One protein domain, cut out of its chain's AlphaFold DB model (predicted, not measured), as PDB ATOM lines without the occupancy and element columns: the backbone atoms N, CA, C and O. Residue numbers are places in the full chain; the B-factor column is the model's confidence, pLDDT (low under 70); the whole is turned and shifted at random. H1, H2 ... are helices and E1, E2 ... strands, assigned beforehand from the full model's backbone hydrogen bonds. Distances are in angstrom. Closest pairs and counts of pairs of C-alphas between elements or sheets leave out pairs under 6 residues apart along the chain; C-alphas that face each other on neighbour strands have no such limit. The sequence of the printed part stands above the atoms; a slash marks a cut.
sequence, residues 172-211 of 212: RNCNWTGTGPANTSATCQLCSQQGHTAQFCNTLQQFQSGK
ATOM      1  N   ARG A 172      -6.686 -21.322   0.337       86.81
ATOM      2  CA  ARG A 172      -5.386 -21.551   1.000       86.81
ATOM      3  C   ARG A 172      -4.810 -22.955   0.789       86.81
ATOM      4  O   ARG A 172      -3.600 -23.110   0.838       86.81
ATOM      5  N   ASN A 173      -5.665 -23.948   0.554       87.81
ATOM      6  CA  ASN A 173      -5.269 -25.340   0.343       87.81
ATOM      7  C   ASN A 173      -5.407 -25.741  -1.136       87.81
ATOM      8  O   ASN A 173      -5.424 -26.930  -1.449       87.81
ATOM      9  N   CYS A 174      -5.585 -24.772  -2.036       90.38
ATOM     10  CA  CYS A 174      -5.760 -25.009  -3.459       90.38
ATOM     11  C   CYS A 174      -4.406 -25.235  -4.132       90.38
ATOM     12  O   CYS A 174      -3.505 -24.411  -4.006       90.38
ATOM     13  N   ASN A 175      -4.291 -26.326  -4.885       91.06
ATOM     14  CA  ASN A 175      -3.104 -26.651  -5.678       91.06
ATOM     15  C   ASN A 175      -3.208 -26.169  -7.132       91.06
ATOM     16  O   ASN A 175      -2.471 -26.644  -7.988       91.06
ATOM     17  N   TRP A 176      -4.127 -25.256  -7.436       90.00
ATOM     18  CA  TRP A 176      -4.237 -24.653  -8.760       90.00
ATOM     19  C   TRP A 176      -3.198 -23.536  -8.933       90.00
ATOM     20  O   TRP A 176      -3.012 -22.725  -8.029       90.00
ATOM     21  N   THR A 177      -2.548 -23.464 -10.095       87.06
ATOM     22  CA  THR A 177      -1.518 -22.455 -10.420       87.06
ATOM     23  C   THR A 177      -2.074 -21.045 -10.638       87.06
ATOM     24  O   THR A 177      -1.302 -20.107 -10.814       87.06
ATOM     25  N   GLY A 178      -3.401 -20.876 -10.672       83.44
ATOM     26  CA  GLY A 178      -4.048 -19.598 -10.995       83.44
ATOM     27  C   GLY A 178      -4.060 -19.268 -12.492       83.44
ATOM     28  O   GLY A 178      -4.481 -18.181 -12.877       83.44
ATOM     29  N   THR A 179      -3.611 -20.198 -13.340       80.12
ATOM     30  CA  THR A 179      -3.596 -20.066 -14.800       80.12
ATOM     31  C   THR A 179      -4.589 -21.043 -15.438       80.12
ATOM     32  O   THR A 179      -4.747 -22.175 -14.982       80.12
ATOM     33  N   GLY A 180      -5.281 -20.602 -16.494       74.88
ATOM     34  CA  GLY A 180      -6.263 -21.411 -17.229       74.88
ATOM     35  C   GLY A 180      -7.710 -21.313 -16.712       74.88
ATOM     36  O   GLY A 180      -8.006 -20.527 -15.814       74.88
ATOM     37  N   PRO A 181      -8.652 -22.065 -17.309       78.62
ATOM     38  CA  PRO A 181     -10.052 -22.048 -16.899       78.62
ATOM     39  C   PRO A 181     -10.281 -22.847 -15.609       78.62
ATOM     40  O   PRO A 181      -9.872 -24.004 -15.491       78.62
ATOM     41  N   ALA A 182     -10.996 -22.236 -14.664       79.38
ATOM     42  CA  ALA A 182     -11.532 -22.907 -13.484       79.38
ATOM     43  C   ALA A 182     -12.716 -23.799 -13.896       79.38
ATOM     44  O   ALA A 182     -13.788 -23.303 -14.242       79.38
ATOM     45  N   ASN A 183     -12.520 -25.117 -13.862       81.75
ATOM     46  CA  ASN A 183     -13.519 -26.111 -14.243       81.75
ATOM     47  C   ASN A 183     -14.001 -26.858 -13.002       81.75
ATOM     48  O   ASN A 183     -13.354 -27.798 -12.544       81.75
ATOM     49  N   THR A 184     -15.162 -26.468 -12.477       82.31
ATOM     50  CA  THR A 184     -15.736 -27.027 -11.240       82.31
ATOM     51  C   THR A 184     -16.013 -28.530 -11.312       82.31
ATOM     52  O   THR A 184     -15.924 -29.206 -10.294       82.31
ATOM     53  N   SER A 185     -16.285 -29.065 -12.506       84.50
ATOM     54  CA  SER A 185     -16.486 -30.497 -12.763       84.50
ATOM     55  C   SER A 185     -15.188 -31.282 -12.989       84.50
ATOM     56  O   SER A 185     -15.195 -32.512 -12.940       84.50
ATOM     57  N   ALA A 186     -14.067 -30.603 -13.245       87.06
ATOM     58  CA  ALA A 186     -12.794 -31.264 -13.495       87.06
ATOM     59  C   ALA A 186     -12.130 -31.657 -12.173       87.06
ATOM     60  O   ALA A 186     -11.955 -30.821 -11.289       87.06
ATOM     61  N   THR A 187     -11.723 -32.925 -12.063       91.31
ATOM     62  CA  THR A 187     -10.925 -33.426 -10.936       91.31
ATOM     63  C   THR A 187      -9.476 -33.595 -11.372       91.31
ATOM     64  O   THR A 187      -9.171 -34.349 -12.304       91.31
ATOM     65  N   CYS A 188      -8.575 -32.895 -10.693       90.94
ATOM     66  CA  CYS A 188      -7.146 -32.981 -10.927       90.94
ATOM     67  C   CYS A 188      -6.633 -34.373 -10.545       90.94
ATOM     68  O   CYS A 188      -6.804 -34.816  -9.415       90.94
ATOM     69  N   GLN A 189      -5.953 -35.050 -11.469       92.56
ATOM     70  CA  GLN A 189      -5.415 -36.394 -11.228       92.56
ATOM     71  C   GLN A 189      -4.136 -36.397 -10.371       92.56
ATOM     72  O   GLN A 189      -3.722 -37.450  -9.907       92.56
ATOM     73  N   LEU A 190      -3.511 -35.232 -10.151       91.19
ATOM     74  CA  LEU A 190      -2.275 -35.112  -9.367       91.19
ATOM     75  C   LEU A 190      -2.537 -34.826  -7.889       91.19
ATOM     76  O   LEU A 190      -1.876 -35.391  -7.027       91.19
ATOM     77  N   CYS A 191      -3.494 -33.945  -7.591       90.25
ATOM     78  CA  CYS A 191      -3.807 -33.531  -6.221       90.25
ATOM     79  C   CYS A 191      -5.210 -33.959  -5.762       90.25
ATOM     80  O   CYS A 191      -5.612 -33.630  -4.647       90.25
ATOM     81  N   SER A 192      -5.975 -34.635  -6.628       91.25
ATOM     82  CA  SER A 192      -7.354 -35.092  -6.390       91.25
ATOM     83  C   SER A 192      -8.357 -33.982  -6.037       91.25
ATOM     84  O   SER A 192      -9.473 -34.269  -5.608       91.25
ATOM     85  N   GLN A 193      -7.998 -32.710  -6.233       89.38
ATOM     86  CA  GLN A 193      -8.894 -31.575  -6.010       89.38
ATOM     87  C   GLN A 193      -9.759 -31.309  -7.240       89.38
ATOM     88  O   GLN A 193      -9.312 -31.447  -8.378       89.38
ATOM     89  N   GLN A 194     -10.996 -30.880  -7.004       91.38
ATOM     90  CA  GLN A 194     -11.893 -30.414  -8.059       91.38
ATOM     91  C   GLN A 194     -11.561 -28.960  -8.440       91.38
ATOM     92  O   GLN A 194     -10.917 -28.252  -7.664       91.38
ATOM     93  N   GLY A 195     -12.001 -28.487  -9.607       90.81
ATOM     94  CA  GLY A 195     -11.853 -27.087 -10.034       90.81
ATOM     95  C   GLY A 195     -10.759 -26.831 -11.075       90.81
ATOM     96  O   GLY A 195     -10.757 -25.786 -11.720       90.81
ATOM     97  N   HIS A 196      -9.824 -27.763 -11.267       91.44
ATOM     98  CA  HIS A 196      -8.738 -27.626 -12.241       91.44
ATOM     99  C   HIS A 196      -8.284 -28.988 -12.776       91.44
ATOM    100  O   HIS A 196      -8.509 -30.029 -12.160       91.44
ATOM    101  N   THR A 197      -7.631 -28.991 -13.938       91.81
ATOM    102  CA  THR A 197      -7.005 -30.189 -14.514       91.81
ATOM    103  C   THR A 197      -5.536 -30.289 -14.096       91.81
ATOM    104  O   THR A 197      -4.934 -29.310 -13.653       91.81
ATOM    105  N   ALA A 198      -4.931 -31.469 -14.269       90.25
ATOM    106  CA  ALA A 198      -3.528 -31.720 -13.916       90.25
ATOM    107  C   ALA A 198      -2.536 -30.745 -14.580       90.25
ATOM    108  O   ALA A 198      -1.512 -30.426 -13.985       90.25
ATOM    109  N   GLN A 199      -2.867 -30.235 -15.772       88.56
ATOM    110  CA  GLN A 199      -2.062 -29.262 -16.519       88.56
ATOM    111  C   GLN A 199      -1.852 -27.947 -15.754       88.56
ATOM    112  O   GLN A 199      -0.788 -27.347 -15.845       88.56
ATOM    113  N   PHE A 200      -2.845 -27.526 -14.971       89.06
ATOM    114  CA  PHE A 200      -2.815 -26.283 -14.195       89.06
ATOM    115  C   PHE A 200      -2.583 -26.549 -12.702       89.06
ATOM    116  O   PHE A 200      -2.985 -25.768 -11.842       89.06
ATOM    117  N   CYS A 201      -2.000 -27.697 -12.361       91.25
ATOM    118  CA  CYS A 201      -1.715 -28.055 -10.980       91.25
ATOM    119  C   CYS A 201      -0.299 -27.615 -10.592       91.25
ATOM    120  O   CYS A 201       0.670 -27.935 -11.277       91.25
ATOM    121  N   ASN A 202      -0.161 -26.940  -9.454       89.75
ATOM    122  CA  ASN A 202       1.117 -26.495  -8.903       89.75
ATOM    123  C   ASN A 202       2.060 -27.679  -8.635       89.75
ATOM    124  O   ASN A 202       3.269 -27.576  -8.809       89.75
ATOM    125  N   THR A 203       1.499 -28.845  -8.305       87.44
ATOM    126  CA  THR A 203       2.249 -30.099  -8.192       87.44
ATOM    127  C   THR A 203       2.974 -30.449  -9.499       87.44
ATOM    128  O   THR A 203       4.131 -30.851  -9.460       87.44
ATOM    129  N   LEU A 204       2.348 -30.238 -10.665       84.38
ATOM    130  CA  LEU A 204       2.998 -30.454 -11.963       84.38
ATOM    131  C   LEU A 204       4.139 -29.454 -12.196       84.38
ATOM    132  O   LEU A 204       5.201 -29.843 -12.679       84.38
ATOM    133  N   GLN A 205       3.935 -28.186 -11.829       78.81
ATOM    134  CA  GLN A 205       4.952 -27.141 -11.966       78.81
ATOM    135  C   GLN A 205       6.190 -27.447 -11.111       78.81
ATOM    136  O   GLN A 205       7.311 -27.347 -11.602       78.81
ATOM    137  N   GLN A 206       6.001 -27.924  -9.879       80.19
ATOM    138  CA  GLN A 206       7.098 -28.358  -9.006       80.19
ATOM    139  C   GLN A 206       7.908 -29.514  -9.612       80.19
ATOM    140  O   GLN A 206       9.137 -29.499  -9.550       80.19
ATOM    141  N   PHE A 207       7.249 -30.479 -10.263       78.69
ATOM    142  CA  PHE A 207       7.946 -31.567 -10.959       78.69
ATOM    143  C   PHE A 207       8.752 -31.100 -12.180       78.69
ATOM    144  O   PHE A 207       9.746 -31.733 -12.530       78.69
ATOM    145  N   GLN A 208       8.343 -30.012 -12.835       75.69
ATOM    146  CA  GLN A 208       9.052 -29.462 -13.994       75.69
ATOM    147  C   GLN A 208      10.207 -28.538 -13.588       75.69
ATOM    148  O   GLN A 208      11.255 -28.561 -14.227       75.69
ATOM    149  N   SER A 209      10.057 -27.772 -12.506       67.12
ATOM    150  CA  SER A 209      11.091 -26.852 -12.012       67.12
ATOM    151  C   SER A 209      12.249 -27.542 -11.278       67.12
ATOM    152  O   SER A 209      13.304 -26.940 -11.132       67.12
ATOM    153  N   GLY A 210      12.093 -28.802 -10.851       57.38
ATOM    154  CA  GLY A 210      13.165 -29.609 -10.247       57.38
ATOM    155  C   GLY A 210      14.095 -30.319 -11.245       57.38
ATOM    156  O   GLY A 210      14.847 -31.200 -10.841       57.38
ATOM    157  N   LYS A 211      14.009 -29.993 -12.543       50.25
ATOM    158  CA  LYS A 211      14.849 -30.550 -13.623       50.25
ATOM    159  C   LYS A 211      15.871 -29.551 -14.200       50.25
ATOM    160  O   LYS A 211      16.343 -29.763 -15.315       50.25
TER     161      LYS A 211
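What this domain is: This is residues 172 to 211 of the 212 residues of the protein "CCHC-type domain-containing protein" of Mytilus coruscus (UniProt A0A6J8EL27). With little regular structure, this is a small knot of loops wound round a middle, with the one helix, H1, leading out of it as an arm whose residues 206 to 211 stick out. The short strand E1 lies at the far end of the knot from H1. The printed part has 40 residues with one named strand and then one named helix, the class is mixed, and the named elements hold only 13 residues. It is compact, with a radius of gyration of the C-alphas of 9.6 A, and elongated, spanning 31 by 19 by 17 A.

Where its parts are: The printed part begins at C-alpha 172, (-5.386, -21.551, 1.000). E1, residues 183 to 187, measures 8.4 A from first to last C-alpha and begins at C-alpha 183, (-13.519, -26.111, -14.243). H1, residues 202 to 209, measures 10.5 A and ends at C-alpha 209, (11.091, -26.852, -12.012).

How they stand to each other: E1 and H1 are apart, and E1 pairs with no named strand. Residues 188 to 201, with no named element, lie 2 to 9 A from the mean of the C-alphas, measured at their C-alphas. In H1, every O i to N i+4 pair is within hydrogen-bond range.

The domain as a whole: The C-alphas of Ser 185 and Lys 211, the two farthest apart, are 31.3 A apart. The printed part has no cut, and the link from E1 to H1, 14 residues, is long. The mean pLDDT of the printed part is 84.4; residues 209 to 211 are under 70.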